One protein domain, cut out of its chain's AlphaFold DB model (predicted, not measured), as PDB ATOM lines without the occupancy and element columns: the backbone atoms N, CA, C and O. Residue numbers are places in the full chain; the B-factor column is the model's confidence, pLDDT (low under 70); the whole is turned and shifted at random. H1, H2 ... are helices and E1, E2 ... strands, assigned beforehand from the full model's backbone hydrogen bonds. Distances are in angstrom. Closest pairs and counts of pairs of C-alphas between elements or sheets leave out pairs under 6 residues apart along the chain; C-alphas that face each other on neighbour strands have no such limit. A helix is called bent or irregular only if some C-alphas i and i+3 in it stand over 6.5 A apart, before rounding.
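This is residues 8 to 148 of the 423 residues of an uncharacterized protein of Chitinophaga sp. S165 (UniProt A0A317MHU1). Two helical lobes are joined by helix H3: in one, H1 and H2 run side by side in opposite directions with the small hairpin E1 and E2 near one end; in the other, the long, kinked helix H7 packs with H4 and H8. Short H5 packs on H4. The printed part has 141 residues with eight named helices and two named strands, in the order H1, E1, E2, H2, H3, H4, H5, H6, H7, H8; the sheet, order E1 - E2, is antiparallel and the class is mostly helix. It is compact, with a radius of gyration of the C-alphas of 16.6 A, and the C-alphas span 47 by 36 by 27 A.

Begin at the hairpin of E1, residues 45 to 47, and E2, residues 50 to 52, antiparallel at 143 degrees; N 45 and O 52 are 2.9 A apart, within hydrogen-bond range. Next look for H1, residues 23 to 39: the closest C-alphas of H1 and E1, those of Ile 37 and Phe 45, are 5.3 A apart. H1 touches H2, residues 54 to 65, at a shallow tilt of 9 degrees, opposite ways; their closest C-alphas, of Leu 34 and Arg 54, are 6.7 A apart. With residues 63 to 64 alone, H2 only just touches H3, residues 67 to 77, with 3 pairs of C-alphas within 8 A and only at the corner; the closest are Leu 64 and Leu 70, 5.0 A. H4, residues 80 to 88, is the hub: it touches H3 only at the corner, only just, with 3 pairs (closest C-alphas Ile 76 and Asn 83, 5.6 A), H5, residues 92 to 96 (Ala 81 and Phe 93, 4.7 A), and residues 115 to 119 of H7, residues 106 to 129 (Leu 86 and Ala 119, 5.8 A). H8, residues 135 to 139, touches H7 at the C-alphas of Ala 127 and Ile 135, 5.6 A, through H7's residues 123 to 128 alone. H6, residues 101 to 104, touches no helix. Every O i to N i+4 pair is within hydrogen-bond range in H3, H4, H5 and H8, but 12 of 13 in H1, 5 of 8 in H2 and 18 of 20 in H7; H6 is too short for one.

Find C-alpha 23 at (27.733, -16.932, 416.076), where H1 begins its 24.2 A. H2 measures 17.8 A, H3 15.5 A and H4 12.1 A. H7, 32.3 A long, has a kink of 57 degrees near residue 114 and is irregular: C-alphas 111 and 114 are 7.4 A apart. H8 ends at C-alpha 139, (33.198, 18.317, 434.641).

The C-alphas farthest apart, of Thr 24 and Tyr 131, are 51.5 A apart. The printed part has no cut and no long link; residues 8 to 22 hold no named element. The model's mean pLDDT over the printed part is 92.0, and residues 132 to 133 are under 70.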
ATOM      1  N   VAL A   8      33.099  -8.848 424.989       95.94
ATOM      2  CA  VAL A   8      34.168  -8.921 423.974       95.94
ATOM      3  C   VAL A   8      35.534  -9.153 424.622       95.94
ATOM      4  O   VAL A   8      36.342  -9.904 424.071       95.94
ATOM      5  N   ASP A   9      35.775  -8.590 425.807       93.88
ATOM      6  CA  ASP A   9      37.017  -8.810 426.554       93.88
ATOM      7  C   ASP A   9      37.054 -10.200 427.196       93.88
ATOM      8  O   ASP A   9      38.063 -10.890 427.075       93.88
ATOM      9  N   ILE A  10      35.941 -10.660 427.789       93.62
ATOM     10  CA  ILE A  10      35.822 -12.034 428.327       93.62
ATOM     11  C   ILE A  10      36.132 -13.071 427.245       93.62
ATOM     12  O   ILE A  10      36.794 -14.076 427.494       93.62
ATOM     13  N   LEU A  11      35.644 -12.834 426.027       94.56
ATOM     14  CA  LEU A  11      35.845 -13.731 424.895       94.56
ATOM     15  C   LEU A  11      37.199 -13.532 424.192       94.56
ATOM     16  O   LEU A  11      37.503 -14.278 423.259       94.56
ATOM     17  N   ASN A  12      38.001 -12.550 424.619       93.19
ATOM     18  CA  ASN A  12      39.256 -12.141 423.989       93.19
ATOM     19  C   ASN A  12      39.103 -11.847 422.480       93.19
ATOM     20  O   ASN A  12      39.912 -12.264 421.647       93.19
ATOM     21  N   LEU A  13      38.024 -11.146 422.115       94.69
ATOM     22  CA  LEU A  13      37.662 -10.832 420.729       94.69
ATOM     23  C   LEU A  13      38.013  -9.398 420.310       94.69
ATOM     24  O   LEU A  13      37.808  -9.057 419.150       94.69
ATOM     25  N   ALA A  14      38.587  -8.574 421.193       92.88
ATOM     26  CA  ALA A  14      38.885  -7.163 420.912       92.88
ATOM     27  C   ALA A  14      39.727  -6.954 419.635       92.88
ATOM     28  O   ALA A  14      39.424  -6.082 418.825       92.88
ATOM     29  N   ALA A  15      40.740  -7.804 419.420       92.69
ATOM     30  CA  ALA A  15      41.620  -7.760 418.248       92.69
ATOM     31  C   ALA A  15      41.044  -8.456 416.997       92.69
ATOM     32  O   ALA A  15      41.690  -8.471 415.948       92.69
ATOM     33  N   THR A  16      39.867  -9.077 417.104       93.75
ATOM     34  CA  THR A  16      39.201  -9.747 415.981       93.75
ATOM     35  C   THR A  16      38.444  -8.710 415.156       93.75
ATOM     36  O   THR A  16      37.800  -7.828 415.718       93.75
ATOM     37  N   ASP A  17      38.517  -8.805 413.826       92.62
ATOM     38  CA  ASP A  17      37.777  -7.908 412.935       92.62
ATOM     39  C   ASP A  17      36.266  -8.079 413.133       92.62
ATOM     40  O   ASP A  17      35.770  -9.206 413.084       92.62
ATOM     41  N   LEU A  18      35.540  -6.977 413.336       92.00
ATOM     42  CA  LEU A  18      34.122  -6.987 413.704       92.00
ATOM     43  C   LEU A  18      33.267  -7.767 412.693       92.00
ATOM     44  O   LEU A  18      32.433  -8.575 413.091       92.00
ATOM     45  N   ALA A  19      33.540  -7.612 411.394       91.62
ATOM     46  CA  ALA A  19      32.807  -8.302 410.328       91.62
ATOM     47  C   ALA A  19      33.027  -9.828 410.313       91.62
ATOM     48  O   ALA A  19      32.284 -10.555 409.654       91.62
ATOM     49  N   SER A  20      34.049 -10.317 411.020       92.62
ATOM     50  CA  SER A  20      34.365 -11.743 411.145       92.62
ATOM     51  C   SER A  20      33.819 -12.389 412.422       92.62
ATOM     52  O   SER A  20      33.928 -13.608 412.578       92.62
ATOM     53  N   ILE A  21      33.243 -11.605 413.338       92.94
ATOM     54  CA  ILE A  21      32.668 -12.116 414.583       92.94
ATOM     55  C   ILE A  21      31.240 -12.592 414.303       92.94
ATOM     56  O   ILE A  21      30.289 -11.820 414.351       92.94
ATOM     57  N   ASP A  22      31.100 -13.886 414.010       90.81
ATOM     58  CA  ASP A  22      29.807 -14.556 413.850       90.81
ATOM     59  C   ASP A  22      29.445 -15.448 415.057       90.81
ATOM     60  O   ASP A  22      30.252 -15.692 415.963       90.81
ATOM     61  N   ASP A  23      28.229 -16.004 415.050       90.44
ATOM     62  CA  ASP A  23      27.733 -16.932 416.076       90.44
ATOM     63  C   ASP A  23      28.677 -18.109 416.346       90.44
ATOM     64  O   ASP A  23      28.716 -18.649 417.456       90.44
ATOM     65  N   THR A  24      29.407 -18.572 415.328       92.50
ATOM     66  CA  THR A  24      30.313 -19.715 415.461       92.50
ATOM     67  C   THR A  24      31.572 -19.316 416.222       92.50
ATOM     68  O   THR A  24      32.014 -20.057 417.110       92.50
ATOM     69  N   VAL A  25      32.100 -18.122 415.943       93.81
ATOM     70  CA  VAL A  25      33.223 -17.519 416.664       93.81
ATOM     71  C   VAL A  25      32.838 -17.271 418.118       93.81
ATOM     72  O   VAL A  25      33.568 -17.718 419.008       93.81
ATOM     73  N   ILE A  26      31.669 -16.671 418.365       93.19
ATOM     74  CA  ILE A  26      31.158 -16.405 419.718       93.19
ATOM     75  C   ILE A  26      30.973 -17.715 420.495       93.19
ATOM     76  O   ILE A  26      31.480 -17.843 421.608       93.19
ATOM     77  N   LYS A  27      30.325 -18.737 419.916       92.69
ATOM     78  CA  LYS A  27      30.123 -20.044 420.582       92.69
ATOM     79  C   LYS A  27      31.441 -20.732 420.928       92.69
ATOM     80  O   LYS A  27      31.567 -21.323 422.004       92.69
ATOM     81  N   ARG A  28      32.428 -20.665 420.031       93.88
ATOM     82  CA  ARG A  28      33.760 -21.233 420.265       93.88
ATOM     83  C   ARG A  28      34.487 -20.494 421.388       93.88
ATOM     84  O   ARG A  28      35.008 -21.155 422.283       93.88
ATOM     85  N   ALA A  29      34.499 -19.162 421.352       93.81
ATOM     86  CA  ALA A  29      35.134 -18.339 422.378       93.81
ATOM     87  C   ALA A  29      34.446 -18.516 423.742       93.81
ATOM     88  O   ALA A  29      35.123 -18.711 424.746       93.81
ATOM     89  N   LYS A  30      33.107 -18.588 423.771       94.06
ATOM     90  CA  LYS A  30      32.319 -18.866 424.983       94.06
ATOM     91  C   LYS A  30      32.738 -20.188 425.615       94.06
ATOM     92  O   LYS A  30      32.982 -20.248 426.813       94.06
ATOM     93  N   LYS A  31      32.871 -21.253 424.817       93.25
ATOM     94  CA  LYS A  31      33.325 -22.555 425.326       93.25
ATOM     95  C   LYS A  31      34.732 -22.481 425.931       93.25
ATOM     96  O   LYS A  31      34.973 -23.150 426.929       93.25
ATOM     97  N   ALA A  32      35.632 -21.695 425.339       92.62
ATOM     98  CA  ALA A  32      36.977 -21.495 425.871       92.62
ATOM     99  C   ALA A  32      36.952 -20.735 427.209       92.62
ATOM    100  O   ALA A  32      37.514 -21.229 428.180       92.62
ATOM    101  N   ALA A  33      36.224 -19.617 427.286       91.81
ATOM    102  CA  ALA A  33      36.101 -18.819 428.509       91.81
ATOM    103  C   ALA A  33      35.463 -19.607 429.669       91.81
ATOM    104  O   ALA A  33      35.924 -19.536 430.803       91.81
ATOM    105  N   LEU A  34      34.431 -20.420 429.406       91.25
ATOM    106  CA  LEU A  34      33.812 -21.247 430.453       91.25
ATOM    107  C   LEU A  34      34.710 -22.411 430.897       91.25
ATOM    108  O   LEU A  34      34.652 -22.811 432.055       91.25
ATOM    109  N   ALA A  35      35.549 -22.938 430.003       91.62
ATOM    110  CA  ALA A  35      36.535 -23.949 430.373       91.62
ATOM    111  C   ALA A  35      37.625 -23.379 431.293       91.62
ATOM    112  O   ALA A  35      38.138 -24.111 432.129       91.62
ATOM    113  N   GLU A  36      37.959 -22.090 431.175       89.50
ATOM    114  CA  GLU A  36      38.893 -21.414 432.084       89.50
ATOM    115  C   GLU A  36      38.362 -21.374 433.521       89.50
ATOM    116  O   GLU A  36      39.107 -21.655 434.454       89.50
ATOM    117  N   ILE A  37      37.056 -21.149 433.696       90.00
ATOM    118  CA  ILE A  37      36.389 -21.230 435.005       90.00
ATOM    119  C   ILE A  37      36.482 -22.649 435.565       90.00
ATOM    120  O   ILE A  37      36.870 -22.836 436.714       90.00
ATOM    121  N   ASP A  38      36.161 -23.653 434.744       88.81
ATOM    122  CA  ASP A  38      36.188 -25.062 435.154       88.81
ATOM    123  C   ASP A  38      37.620 -25.549 435.492       88.81
ATOM    124  O   ASP A  38      37.781 -26.544 436.201       88.81
ATOM    125  N   LEU A  39      38.655 -24.861 434.990       89.25
ATOM    126  CA  LEU A  39      40.073 -25.123 435.261       89.25
ATOM    127  C   LEU A  39      40.666 -24.244 436.378       89.25
ATOM    128  O   LEU A  39      41.793 -24.506 436.797       89.25
ATOM    129  N   SER A  40      39.952 -23.212 436.831       89.94
ATOM    130  CA  SER A  40      40.394 -22.323 437.911       89.94
ATOM    131  C   SER A  40      40.315 -23.018 439.276       89.94
ATOM    132  O   SER A  40      39.425 -23.832 439.526       89.94
ATOM    133  N   ASP A  41      41.235 -22.678 440.184       86.81
ATOM    134  CA  ASP A  41      41.288 -23.279 441.525       86.81
ATOM    135  C   ASP A  41      40.148 -22.796 442.443       86.81
ATOM    136  O   ASP A  41      39.760 -23.501 443.379       86.81
ATOM    137  N   ASP A  42      39.619 -21.594 442.201       90.25
ATOM    138  CA  ASP A  42      38.568 -20.965 443.005       90.25
ATOM    139  C   ASP A  42      37.171 -21.030 442.357       90.25
ATOM    140  O   ASP A  42      36.179 -20.719 443.018       90.25
ATOM    141  N   GLY A  43      37.075 -21.497 441.109       89.12
ATOM    142  CA  GLY A  43      35.821 -21.630 440.368       89.12
ATOM    143  C   GLY A  43      35.291 -20.313 439.793       89.12
ATOM    144  O   GLY A  43      34.092 -20.229 439.501       89.12
ATOM    145  N   PHE A  44      36.138 -19.290 439.641       92.25
ATOM    146  CA  PHE A  44      35.759 -17.976 439.119       92.25
ATOM    147  C   PHE A  44      36.531 -17.597 437.852       92.25
ATOM    148  O   PHE A  44      37.663 -18.012 437.618       92.25
ATOM    149  N   PHE A  45      35.914 -16.749 437.028       90.62
ATOM    150  CA  PHE A  45      36.624 -16.048 435.964       90.62
ATOM    151  C   PHE A  45      37.200 -14.742 436.521       90.62
ATOM    152  O   PHE A  45      36.452 -13.899 437.023       90.62
ATOM    153  N   HIS A  46      38.513 -14.549 436.424       89.81
ATOM    154  CA  HIS A  46      39.165 -13.328 436.898       89.81
ATOM    155  C   HIS A  46      39.123 -12.237 435.823       89.81
ATOM    156  O   HIS A  46      39.924 -12.226 434.889       89.81
ATOM    157  N   TYR A  47      38.191 -11.295 435.966       89.44
ATOM    158  CA  TYR A  47      38.022 -10.163 435.058       89.44
ATOM    159  C   TYR A  47      38.450  -8.866 435.747       89.44
ATOM    160  O   TYR A  47      37.724  -8.308 436.569       89.44
ATOM    161  N   HIS A  48      39.648  -8.376 435.419       86.06
ATOM    162  CA  HIS A  48      40.287  -7.260 436.126       86.06
ATOM    163  C   HIS A  48      40.370  -7.520 437.643       86.06
ATOM    164  O   HIS A  48      40.948  -8.514 438.067       86.06
ATOM    165  N   GLU A  49      39.805  -6.636 438.465       84.81
ATOM    166  CA  GLU A  49      39.768  -6.756 439.929       84.81
ATOM    167  C   GLU A  49      38.515  -7.510 440.420       84.81
ATOM    168  O   GLU A  49      38.135  -7.405 441.584       84.81
ATOM    169  N   GLN A  50      37.839  -8.242 439.527       86.31
ATOM    170  CA  GLN A  50      36.548  -8.880 439.779       86.31
ATOM    171  C   GLN A  50      36.630 -10.398 439.582       86.31
ATOM    172  O   GLN A  50      37.312 -10.896 438.687       86.31
ATOM    173  N   GLN A  51      35.883 -11.128 440.406       91.88
ATOM    174  CA  GLN A  51      35.614 -12.555 440.240       91.88
ATOM    175  C   GLN A  51      34.200 -12.711 439.686       91.88
ATOM    176  O   GLN A  51      33.230 -12.340 440.349       91.88
ATOM    177  N   LEU A  52      34.079 -13.233 438.468       91.94
ATOM    178  CA  LEU A  52      32.796 -13.457 437.811       91.94
ATOM    179  C   LEU A  52      32.399 -14.924 437.921       91.94
ATOM    180  O   LEU A  52      33.218 -15.823 437.705       91.94
ATOM    181  N   THR A  53      31.131 -15.179 438.237       92.62
ATOM    182  CA  THR A  53      30.597 -16.542 438.190       92.62
ATOM    183  C   THR A  53      30.356 -16.972 436.746       92.62
ATOM    184  O   THR A  53      30.199 -16.150 435.840       92.62
ATOM    185  N   ARG A  54      30.222 -18.285 436.530       92.62
ATOM    186  CA  ARG A  54      29.781 -18.841 435.243       92.62
ATOM    187  C   ARG A  54      28.505 -18.166 434.724       92.62
ATOM    188  O   ARG A  54      28.429 -17.811 433.550       92.62
ATOM    189  N   SER A  55      27.532 -17.955 435.611       91.62
ATOM    190  CA  SER A  55      26.253 -17.315 435.289       91.62
ATOM    191  C   SER A  55      26.415 -15.852 434.870       91.62
ATOM    192  O   SER A  55      25.707 -15.403 433.969       91.62
ATOM    193  N   ASP A  56      27.348 -15.114 435.482       92.31
ATOM    194  CA  ASP A  56      27.634 -13.724 435.109       92.31
ATOM    195  C   ASP A  56      28.199 -13.644 433.693       92.31
ATOM    196  O   ASP A  56      27.680 -12.881 432.875       92.31
ATOM    197  N   CYS A  57      29.198 -14.481 433.387       92.56
ATOM    198  CA  CYS A  57      29.794 -14.576 432.056       92.56
ATOM    199  C   CYS A  57      28.752 -14.980 431.006       92.56
ATOM    200  O   CYS A  57      28.640 -14.343 429.962       92.56
ATOM    201  N   GLU A  58      27.951 -16.015 431.276       93.12
ATOM    202  CA  GLU A  58      26.915 -16.462 430.342       93.12
ATOM    203  C   GLU A  58      25.874 -15.371 430.074       93.12
ATOM    204  O   GLU A  58      25.511 -15.168 428.915       93.12
ATOM    205  N   ARG A  59      25.433 -14.644 431.109       93.12
ATOM    206  CA  ARG A  59      24.459 -13.555 430.976       93.12
ATOM    207  C   ARG A  59      24.951 -12.473 430.020       93.12
ATOM    208  O   ARG A  59      24.216 -12.126 429.103       93.12
ATOM    209  N   VAL A  60      26.167 -11.966 430.221       92.62
ATOM    210  CA  VAL A  60      26.700 -10.857 429.408       92.62
ATOM    211  C   VAL A  60      27.098 -11.305 428.004       92.62
ATOM    212  O   VAL A  60      26.921 -10.554 427.054       92.62
ATOM    213  N   ILE A  61      27.572 -12.545 427.836       94.00
ATOM    214  CA  ILE A  61      27.887 -13.093 426.508       94.00
ATOM    215  C   ILE A  61      26.619 -13.237 425.662       94.00
ATOM    216  O   ILE A  61      26.665 -12.985 424.462       94.00
ATOM    217  N   ASN A  62      25.487 -13.618 426.263       92.69
ATOM    218  CA  ASN A  62      24.226 -13.738 425.527       92.69
ATOM    219  C   ASN A  62      23.721 -12.379 425.004       92.69
ATOM    220  O   ASN A  62      22.950 -12.350 424.053       92.69
ATOM    221  N   GLU A  63      24.175 -11.252 425.564       91.50
ATOM    222  CA  GLU A  63      23.835  -9.926 425.033       91.50
ATOM    223  C   GLU A  63      24.438  -9.676 423.638       91.50
ATOM    224  O   GLU A  63      23.924  -8.840 422.902       91.50
ATOM    225  N   LEU A  64      25.474 -10.430 423.243       92.19
ATOM    226  CA  LEU A  64      26.087 -10.357 421.910       92.19
ATOM    227  C   LEU A  64      25.227 -10.968 420.793       92.19
ATOM    228  O   LEU A  64      25.587 -10.840 419.626       92.19
ATOM    229  N   GLU A  65      24.111 -11.627 421.121       85.31
ATOM    230  CA  GLU A  65      23.137 -12.087 420.116       85.31
ATOM    231  C   GLU A  65      22.440 -10.904 419.415       85.31
ATOM    232  O   GLU A  65      21.944 -11.039 418.295       85.31
ATOM    233  N   GLU A  66      22.422  -9.727 420.050       88.06
ATOM    234  CA  GLU A  66      21.965  -8.480 419.441       88.06
ATOM    235  C   GLU A  66      23.125  -7.806 418.688       88.06
ATOM    236  O   GLU A  66      24.092  -7.348 419.298       88.06
ATOM    237  N   HIS A  67      23.012  -7.706 417.358       82.50
ATOM    238  CA  HIS A  67      24.080  -7.188 416.489       82.50
ATOM    239  C   HIS A  67      24.592  -5.802 416.915       82.50
ATOM    240  O   HIS A  67      25.798  -5.604 417.037       82.50
ATOM    241  N   ASP A  68      23.692  -4.866 417.226       87.94
ATOM    242  CA  ASP A  68      24.068  -3.506 417.638       87.94
ATOM    243  C   ASP A  68      24.904  -3.507 418.930       87.94
ATOM    244  O   ASP A  68      25.861  -2.742 419.069       87.94
ATOM    245  N   LYS A  69      24.603  -4.411 419.873       92.38
ATOM    246  CA  LYS A  69      25.375  -4.539 421.114       92.38
ATOM    247  C   LYS A  69      26.773  -5.077 420.852       92.38
ATOM    248  O   LYS A  69      27.713  -4.614 421.494       92.38
ATOM    249  N   LEU A  70      26.933  -6.016 419.916       94.19
ATOM    250  CA  LEU A  70      28.254  -6.507 419.525       94.19
ATOM    251  C   LEU A  70      29.141  -5.365 419.017       94.19
ATOM    252  O   LEU A  70      30.281  -5.249 419.469       94.19
ATOM    253  N   GLU A  71      28.619  -4.496 418.148       94.31
ATOM    254  CA  GLU A  71      29.369  -3.330 417.663       94.31
ATOM    255  C   GLU A  71      29.775  -2.399 418.814       94.31
ATOM    256  O   GLU A  71      30.927  -1.970 418.901       94.31
ATOM    257  N   PHE A  72      28.853  -2.121 419.742       96.44
ATOM    258  CA  PHE A  72      29.110  -1.229 420.875       96.44
ATOM    259  C   PHE A  72      30.133  -1.805 421.855       96.44
ATOM    260  O   PHE A  72      31.057  -1.100 422.268       96.44
ATOM    261  N   TYR A  73      30.021  -3.086 422.208       96.69
ATOM    262  CA  TYR A  73      30.992  -3.756 423.071       96.69
ATOM    263  C   TYR A  73      32.371  -3.856 422.418       96.69
ATOM    264  O   TYR A  73      33.385  -3.645 423.090       96.69
ATOM    265  N   HIS A  74      32.423  -4.122 421.110       96.00
ATOM    266  CA  HIS A  74      33.674  -4.178 420.353       96.00
ATOM    267  C   HIS A  74      34.364  -2.816 420.294       96.00
ATOM    268  O   HIS A  74      35.571  -2.721 420.539       96.00
ATOM    269  N   PHE A  75      33.593  -1.750 420.075       95.75
ATOM    270  CA  PHE A  75      34.089  -0.381 420.154       95.75
ATOM    271  C   PHE A  75      34.673  -0.058 421.540       95.75
ATOM    272  O   PHE A  75      35.781   0.479 421.641       95.75
ATOM    273  N   ILE A  76      33.956  -0.406 422.616       95.94
ATOM    274  CA  ILE A  76      34.411  -0.152 423.991       95.94
ATOM    275  C   ILE A  76      35.680  -0.951 424.303       95.94
ATOM    276  O   ILE A  76      36.619  -0.384 424.857       95.94
ATOM    277  N   ALA A  77      35.760  -2.223 423.900       95.44
ATOM    278  CA  ALA A  77      36.947  -3.065 424.096       95.44
ATOM    279  C   ALA A  77      38.198  -2.448 423.447       95.44
ATOM    280  O   ALA A  77      39.290  -2.462 424.017       95.44
ATOM    281  N   ASN A  78      38.021  -1.821 422.282       94.31
ATOM    282  CA  ASN A  78      39.074  -1.112 421.554       94.31
ATOM    283  C   ASN A  78      39.313   0.333 422.033       94.31
ATOM    284  O   ASN A  78      40.165   1.031 421.482       94.31
ATOM    285  N   SER A  79      38.620   0.767 423.090       94.38
ATOM    286  CA  SER A  79      38.743   2.088 423.716       94.38
ATOM    287  C   SER A  79      39.226   1.953 425.169       94.38
ATOM    288  O   SER A  79      38.422   2.076 426.098       94.38
ATOM    289  N   PRO A  80      40.537   1.736 425.423       92.75
ATOM    290  CA  PRO A  80      41.031   1.323 426.739       92.75
ATOM    291  C   PRO A  80      40.662   2.262 427.890       92.75
ATOM    292  O   PRO A  80      40.400   1.797 428.996       92.75
ATOM    293  N   ALA A  81      40.644   3.576 427.644       94.38
ATOM    294  CA  ALA A  81      40.306   4.560 428.668       94.38
ATOM    295  C   ALA A  81      38.813   4.511 429.035       94.38
ATOM    296  O   ALA A  81      38.478   4.485 430.216       94.38
ATOM    297  N   LEU A  82      37.925   4.421 428.036       95.56
ATOM    298  CA  LEU A  82      36.485   4.277 428.262       95.56
ATOM    299  C   LEU A  82      36.170   2.953 428.962       95.56
ATOM    300  O   LEU A  82      35.427   2.940 429.935       95.56
ATOM    301  N   ASN A  83      36.769   1.854 428.504       94.56
ATOM    302  CA  ASN A  83      36.530   0.535 429.075       94.56
ATOM    303  C   ASN A  83      36.896   0.482 430.564       94.56
ATOM    304  O   ASN A  83      36.074   0.110 431.397       94.56
ATOM    305  N   LYS A  84      38.101   0.948 430.922       93.62
ATOM    306  CA  LYS A  84      38.521   1.035 432.327       93.62
ATOM    307  C   LYS A  84      37.580   1.917 433.138       93.62
ATOM    308  O   LYS A  84      37.129   1.495 434.197       93.62
ATOM    309  N   PHE A  85      37.217   3.087 432.616       95.06
ATOM    310  CA  PHE A  85      36.286   3.983 433.293       95.06
ATOM    311  C   PHE A  85      34.940   3.318 433.603       95.06
ATOM    312  O   PHE A  85      34.474   3.400 434.736       95.06
ATOM    313  N   LEU A  86      34.349   2.590 432.656       94.81
ATOM    314  CA  LEU A  86      33.091   1.877 432.898       94.81
ATOM    315  C   LEU A  86      33.236   0.732 433.914       94.81
ATOM    316  O   LEU A  86      32.301   0.466 434.667       94.81
ATOM    317  N   ILE A  87      34.384   0.046 433.937       91.44
ATOM    318  CA  ILE A  87      34.633  -1.109 434.816       91.44
ATOM    319  C   ILE A  87      34.901  -0.681 436.262       91.44
ATOM    320  O   ILE A  87      34.385  -1.311 437.188       91.44
ATOM    321  N   ASN A  88      35.741   0.337 436.475       87.56
ATOM    322  CA  ASN A  88      36.244   0.697 437.807       87.56
ATOM    323  C   ASN A  88      36.342   2.209 438.083       87.56
ATOM    324  O   ASN A  88      36.864   2.599 439.126       87.56
ATOM    325  N   GLY A  89      35.842   3.062 437.187       88.88
ATOM    326  CA  GLY A  89      35.859   4.515 437.369       88.88
ATOM    327  C   GLY A  89      37.225   5.169 437.150       88.88
ATOM    328  O   GLY A  89      37.464   6.243 437.695       88.88
ATOM    329  N   ASP A  90      38.131   4.544 436.387       90.00
ATOM    330  CA  ASP A  90      39.442   5.113 436.048       90.00
ATOM    331  C   ASP A  90      39.319   6.515 435.409       90.00
ATOM    332  O   ASP A  90      38.857   6.688 434.280       90.00
ATOM    333  N   GLU A  91      39.779   7.530 436.144       90.56
ATOM    334  CA  GLU A  91      39.695   8.945 435.767       90.56
ATOM    335  C   GLU A  91      40.583   9.307 434.558       90.56
ATOM    336  O   GLU A  91      40.431  10.389 433.984       90.56
ATOM    337  N   SER A  92      41.477   8.412 434.109       90.94
ATOM    338  CA  SER A  92      42.280   8.632 432.896       90.94
ATOM    339  C   SER A  92      41.417   8.859 431.655       90.94
ATOM    340  O   SER A  92      41.856   9.569 430.746       90.94
ATOM    341  N   PHE A  93      40.172   8.365 431.647       93.88
ATOM    342  CA  PHE A  93      39.185   8.666 430.611       93.88
ATOM    343  C   PHE A  93      39.042  10.164 430.338       93.88
ATOM    344  O   PHE A  93      39.096  10.564 429.179       93.88
ATOM    345  N   PHE A  94      38.956  11.001 431.373       93.38
ATOM    346  CA  PHE A  94      38.760  12.445 431.207       93.38
ATOM    347  C   PHE A  94      39.977  13.137 430.584       93.38
ATOM    348  O   PHE A  94      39.840  14.087 429.818       93.38
ATOM    349  N   THR A  95      41.181  12.626 430.850       89.62
ATOM    350  CA  THR A  95      42.418  13.150 430.244       89.62
ATOM    351  C   THR A  95      42.653  12.643 428.822       89.62
ATOM    352  O   THR A  95      43.246  13.343 428.004       89.62
ATOM    353  N   ALA A  96      42.178  11.435 428.517       90.25
ATOM    354  CA  ALA A  96      42.291  10.807 427.207       90.25
ATOM    355  C   ALA A  96      41.061  11.052 426.314       90.25
ATOM    356  O   ALA A  96      41.016  10.513 425.205       90.25
ATOM    357  N   PHE A  97      40.077  11.827 426.784       91.69
ATOM    358  CA  PHE A  97      38.789  11.992 426.123       91.69
ATOM    359  C   PHE A  97      38.945  12.548 424.704       91.69
ATOM    360  O   PHE A  97      39.645  13.536 424.460       91.69
ATOM    361  N   ARG A  98      38.266  11.909 423.749       89.38
ATOM    362  CA  ARG A  98      38.222  12.317 422.342       89.38
ATOM    363  C   ARG A  98      36.776  12.447 421.907       89.38
ATOM    364  O   ARG A  98      35.933  11.650 422.284       89.38
ATOM    365  N   HIS A  99      36.495  13.439 421.073       86.75
ATOM    366  CA  HIS A  99      35.161  13.607 420.509       86.75
ATOM    367  C   HIS A  99      34.947  12.587 419.390       86.75
ATOM    368  O   HIS A  99      35.290  12.841 418.234       86.75
ATOM    369  N   GLU A 100      34.394  11.431 419.739       91.44
ATOM    370  CA  GLU A 100      34.082  10.370 418.787       91.44
ATOM    371  C   GLU A 100      32.625  10.446 418.326       91.44
ATOM    372  O   GLU A 100      31.722  10.794 419.088       91.44
ATOM    373  N   SER A 101      32.376  10.128 417.053       92.69
ATOM    374  CA  SER A 101      31.031  10.245 416.465       92.69
ATOM    375  C   SER A 101      30.018   9.307 417.124       92.69
ATOM    376  O   SER A 101      28.834   9.632 417.170       92.69
ATOM    377  N   ILE A 102      30.479   8.184 417.681       94.50
ATOM    378  CA  ILE A 102      29.631   7.206 418.368       94.50
ATOM    379  C   ILE A 102      28.963   7.788 419.622       94.50
ATOM    380  O   ILE A 102      27.840   7.420 419.944       94.50
ATOM    381  N   TYR A 103      29.575   8.785 420.271       94.44
ATOM    382  CA  TYR A 103      28.989   9.468 421.432       94.44
ATOM    383  C   TYR A 103      27.786  10.348 421.071       94.44
ATOM    384  O   TYR A 103      27.104  10.854 421.956       94.44
ATOM    385  N   LYS A 104      27.511  10.534 419.774       93.06
ATOM    386  CA  LYS A 104      26.316  11.223 419.273       93.06
ATOM    387  C   LYS A 104      25.223  10.259 418.816       93.06
ATOM    388  O   LYS A 104      24.134  10.722 418.491       93.06
ATOM    389  N   LEU A 105      25.510   8.956 418.751       96.00
ATOM    390  CA  LEU A 105      24.553   7.939 418.334       96.00
ATOM    391  C   LEU A 105      23.589   7.652 419.501       96.00
ATOM    392  O   LEU A 105      24.044   7.148 420.533       96.00
ATOM    393  N   PRO A 106      22.282   7.962 419.387       96.06
ATOM    394  CA  PRO A 106      21.336   7.814 420.495       96.06
ATOM    395  C   PRO A 106      21.273   6.397 421.069       96.06
ATOM    396  O   PRO A 106      21.128   6.225 422.277       96.06
ATOM    397  N   GLU A 107      21.409   5.384 420.217       95.81
ATOM    398  CA  GLU A 107      21.391   3.969 420.576       95.81
ATOM    399  C   GLU A 107      22.601   3.603 421.441       95.81
ATOM    400  O   GLU A 107      22.437   2.956 422.477       95.81
ATOM    401  N   PHE A 108      23.792   4.090 421.077       96.75
ATOM    402  CA  PHE A 108      25.006   3.890 421.867       96.75
ATOM    403  C   PHE A 108      24.925   4.615 423.208       96.75
ATOM    404  O   PHE A 108      25.213   4.022 424.246       96.75
ATOM    405  N   VAL A 109      24.489   5.882 423.206       97.00
ATOM    406  CA  VAL A 109      24.318   6.658 424.442       97.00
ATOM    407  C   VAL A 109      23.327   5.954 425.363       97.00
ATOM    408  O   VAL A 109      23.628   5.740 426.531       97.00
ATOM    409  N   LYS A 110      22.180   5.509 424.846       96.94
ATOM    410  CA  LYS A 110      21.190   4.755 425.626       96.94
ATOM    411  C   LYS A 110      21.760   3.454 426.191       96.94
ATOM    412  O   LYS A 110      21.444   3.105 427.324       96.94
ATOM    413  N   PHE A 111      22.577   2.749 425.417       96.00
ATOM    414  CA  PHE A 111      23.222   1.510 425.837       96.00
ATOM    415  C   PHE A 111      24.230   1.730 426.975       96.00
ATOM    416  O   PHE A 111      24.182   1.032 427.987       96.00
ATOM    417  N   ILE A 112      25.124   2.712 426.838       96.19
ATOM    418  CA  ILE A 112      26.206   2.947 427.803       96.19
ATOM    419  C   ILE A 112      25.743   3.720 429.047       96.19
ATOM    420  O   ILE A 112      26.362   3.609 430.107       96.19
ATOM    421  N   SER A 113      24.651   4.478 428.927       96.88
ATOM    422  CA  SER A 113      24.190   5.458 429.913       96.88
ATOM    423  C   SER A 113      24.112   4.939 431.356       96.88
ATOM    424  O   SER A 113      24.715   5.577 432.222       96.88
ATOM    425  N   PRO A 114      23.496   3.776 431.663       95.50
ATOM    426  CA  PRO A 114      23.384   3.315 433.051       95.50
ATOM    427  C   PRO A 114      24.742   3.036 433.708       95.50
ATOM    428  O   PRO A 114      24.924   3.262 434.907       95.50
ATOM    429  N   TYR A 115      25.704   2.549 432.922       95.62
ATOM    430  CA  TYR A 115      27.058   2.236 433.379       95.62
ATOM    431  C   TYR A 115      27.897   3.505 433.513       95.62
ATOM    432  O   TYR A 115      28.566   3.711 434.527       95.62
ATOM    433  N   PHE A 116      27.819   4.379 432.507       96.50
ATOM    434  CA  PHE A 116      28.538   5.645 432.493       96.50
ATOM    435  C   PHE A 116      28.071   6.554 433.630       96.50
ATOM    436  O   PHE A 116      28.905   7.123 434.325       96.50
ATOM    437  N   ALA A 117      26.761   6.642 433.880       96.62
ATOM    438  CA  ALA A 117      26.205   7.422 434.980       96.62
ATOM    439  C   ALA A 117      26.760   6.963 436.336       96.62
ATOM    440  O   ALA A 117      27.225   7.782 437.124       96.62
ATOM    441  N   ALA A 118      26.776   5.652 436.598       95.38
ATOM    442  CA  ALA A 118      27.302   5.113 437.851       95.38
ATOM    443  C   ALA A 118      28.809   5.387 438.027       95.38
ATOM    444  O   ALA A 118      29.240   5.787 439.111       95.38
ATOM    445  N   ALA A 119      29.603   5.200 436.968       94.75
ATOM    446  CA  ALA A 119      31.040   5.470 436.993       94.75
ATOM    447  C   ALA A 119      31.344   6.969 437.157       94.75
ATOM    448  O   ALA A 119      32.205   7.348 437.952       94.75
ATOM    449  N   TYR A 120      30.597   7.824 436.456       96.06
ATOM    450  CA  TYR A 120      30.743   9.275 436.514       96.06
ATOM    451  C   TYR A 120      30.382   9.827 437.894       96.06
ATOM    452  O   TYR A 120      31.149  10.622 438.437       96.06
ATOM    453  N   ASP A 121      29.288   9.362 438.508       95.75
ATOM    454  CA  ASP A 121      28.924   9.740 439.880       95.75
ATOM    455  C   ASP A 121      30.031   9.381 440.869       95.75
ATOM    456  O   ASP A 121      30.426  10.203 441.693       95.75
ATOM    457  N   SER A 122      30.581   8.169 440.751       93.25
ATOM    458  CA  SER A 122      31.665   7.707 441.617       93.25
ATOM    459  C   SER A 122      32.932   8.551 441.456       93.25
ATOM    460  O   SER A 122      33.504   8.992 442.458       93.25
ATOM    461  N   ALA A 123      33.345   8.825 440.215       93.50
ATOM    462  CA  ALA A 123      34.524   9.632 439.920       93.50
ATOM    463  C   ALA A 123      34.350  11.079 440.406       93.50
ATOM    464  O   ALA A 123      35.204  11.611 441.123       93.50
ATOM    465  N   LEU A 124      33.209  11.700 440.090       94.75
ATOM    466  CA  LEU A 124      32.903  13.057 440.526       94.75
ATOM    467  C   LEU A 124      32.819  13.144 442.051       94.75
ATOM    468  O   LEU A 124      33.342  14.089 442.636       94.75
ATOM    469  N   TRP A 125      32.203  12.162 442.712       94.88
ATOM    470  CA  TRP A 125      32.118  12.119 444.169       94.88
ATOM    471  C   TRP A 125      33.494  12.002 444.820       94.88
ATOM    472  O   TRP A 125      33.790  12.717 445.776       94.88
ATOM    473  N   LYS A 126      34.370  11.153 444.281       92.56
ATOM    474  CA  LYS A 126      35.743  11.015 444.771       92.56
ATOM    475  C   LYS A 126      36.522  12.325 444.639       92.56
ATOM    476  O   LYS A 126      37.147  12.751 445.612       92.56
ATOM    477  N   ALA A 127      36.429  13.001 443.492       92.19
ATOM    478  CA  ALA A 127      36.999  14.339 443.319       92.19
ATOM    479  C   ALA A 127      36.346  15.361 444.265       92.19
ATOM    480  O   ALA A 127      37.022  16.217 444.827       92.19
ATOM    481  N   TRP A 128      35.045  15.228 444.529       93.25
ATOM    482  CA  TRP A 128      34.329  16.078 445.474       93.25
ATOM    483  C   TRP A 128      34.737  15.835 446.942       93.25
ATOM    484  O   TRP A 128      34.610  16.707 447.801       93.25
ATOM    485  N   GLN A 129      35.255  14.672 447.301       90.81
ATOM    486  CA  GLN A 129      35.737  14.448 448.667       90.81
ATOM    487  C   GLN A 129      37.183  14.917 448.858       90.81
ATOM    488  O   GLN A 129      37.573  15.297 449.963       90.81
ATOM    489  N   GLN A 130      37.981  14.907 447.791       85.50
ATOM    490  CA  GLN A 130      39.414  15.176 447.838       85.50
ATOM    491  C   GLN A 130      39.712  16.596 447.344       85.50
ATOM    492  O   GLN A 130      39.790  16.834 446.147       85.50
ATOM    493  N   TYR A 131      39.963  17.533 448.267       70.94
ATOM    494  CA  TYR A 131      40.307  18.934 447.947       70.94
ATOM    495  C   TYR A 131      41.526  19.104 447.021       70.94
ATOM    496  O   TYR A 131      41.736  20.179 446.469       70.94
ATOM    497  N   THR A 132      42.347  18.066 446.866       68.81
ATOM    498  CA  THR A 132      43.529  18.064 446.000       68.81
ATOM    499  C   THR A 132      43.237  17.672 444.553       68.81
ATOM    500  O   THR A 132      44.083  17.930 443.699       68.81
ATOM    501  N   ASN A 133      42.093  17.041 444.261       66.81
ATOM    502  CA  ASN A 133      41.779  16.576 442.910       66.81
ATOM    503  C   ASN A 133      40.944  17.627 442.171       66.81
ATOM    504  O   ASN A 133      39.900  18.037 442.684       66.81
ATOM    505  N   PRO A 134      41.351  18.062 440.965       75.69
ATOM    506  CA  PRO A 134      40.607  19.086 440.249       75.69
ATOM    507  C   PRO A 134      39.295  18.502 439.720       75.69
ATOM    508  O   PRO A 134      39.292  17.713 438.775       75.69
ATOM    509  N   ILE A 135      38.175  18.929 440.308       88.88
ATOM    510  CA  ILE A 135      36.818  18.642 439.813       88.88
ATOM    511  C   ILE A 135      36.688  19.059 438.338       88.88
ATOM    512  O   ILE A 135      36.045  18.360 437.557       88.88
ATOM    513  N   ASP A 136      37.366  20.147 437.962       87.31
ATOM    514  CA  ASP A 136      37.375  20.759 436.630       87.31
ATOM    515  C   ASP A 136      37.665  19.765 435.503       87.31
ATOM    516  O   ASP A 136      37.066  19.862 434.437       87.31
ATOM    517  N   HIS A 137      38.548  18.783 435.721       88.19
ATOM    518  CA  HIS A 137      38.874  17.800 434.686       88.19
ATOM    519  C   HIS A 137      37.715  16.849 434.389       88.19
ATOM    520  O   HIS A 137      37.515  16.485 433.234       88.19
ATOM    521  N   ILE A 138      36.956  16.461 435.415       92.81
ATOM    522  CA  ILE A 138      35.805  15.566 435.266       92.81
ATOM    523  C   ILE A 138      34.661  16.324 434.598       92.81
ATOM    524  O   ILE A 138      34.116  15.873 433.597       92.81
ATOM    525  N   VAL A 139      34.339  17.513 435.114       93.44
ATOM    526  CA  VAL A 139      33.198  18.317 434.641       93.44
ATOM    527  C   VAL A 139      33.446  19.019 433.304       93.44
ATOM    528  O   VAL A 139      32.507  19.564 432.731       93.44
ATOM    529  N   ALA A 140      34.680  19.004 432.789       91.31
ATOM    530  CA  ALA A 140      34.997  19.455 431.434       91.31
ATOM    531  C   ALA A 140      34.455  18.516 430.342       91.31
ATOM    532  O   ALA A 140      34.394  18.914 429.177       91.31
ATOM    533  N   VAL A 141      34.091  17.281 430.698       92.31
ATOM    534  CA  VAL A 141      33.473  16.313 429.790       92.31
ATOM    535  C   VAL A 141      32.020  16.130 430.203       92.31
ATOM    536  O   VAL A 141      31.737  15.622 431.286       92.31
ATOM    537  N   ASP A 142      31.099  16.520 429.323       91.94
ATOM    538  CA  ASP A 142      29.675  16.280 429.546       91.94
ATOM    539  C   ASP A 142      29.411  14.768 429.695       91.94
ATOM    540  O   ASP A 142      29.943  13.972 428.909       91.94
ATOM    541  N   PRO A 143      28.590  14.337 430.673       94.50
ATOM    542  CA  PRO A 143      28.285  12.926 430.843       94.50
ATOM    543  C   PRO A 143      27.634  12.330 429.591       94.50
ATOM    544  O   PRO A 143      26.657  12.869 429.067       94.50
ATOM    545  N   ILE A 144      28.134  11.177 429.139       95.75
ATOM    546  CA  ILE A 144      27.592  10.449 427.984       95.75
ATOM    547  C   ILE A 144      26.413   9.593 428.455       95.75
ATOM    548  O   ILE A 144      26.506   8.371 428.571       95.75
ATOM    549  N   VAL A 145      25.313  10.256 428.799       96.94
ATOM    550  CA  VAL A 145      24.125   9.624 429.383       96.94
ATOM    551  C   VAL A 145      22.849  10.180 428.760       96.94
ATOM    552  O   VAL A 145      22.819  11.302 428.246       96.94
ATOM    553  N   VAL A 146      21.772   9.398 428.808       96.81
ATOM    554  CA  VAL A 146      20.436   9.904 428.474       96.81
ATOM    555  C   VAL A 146      19.909  10.788 429.602       96.81
ATOM    556  O   VAL A 146      20.353  10.698 430.745       96.81
ATOM    557  N   THR A 147      18.921  11.632 429.299       94.25
ATOM    558  CA  THR A 147      18.326  12.557 430.275       94.25
ATOM    559  C   THR A 147      17.838  11.850 431.544       94.25
ATOM    560  O   THR A 147      18.064  12.363 432.635       94.25
ATOM    561  N   ASP A 148      17.252  10.656 431.412       94.69
ATOM    562  CA  ASP A 148      16.713   9.878 432.537       94.69
ATOM    563  C   ASP A 148      17.796   9.405 433.528       94.69
ATOM    564  O   ASP A 148      17.510   9.197 434.707       94.69
TER     565      ASP A 148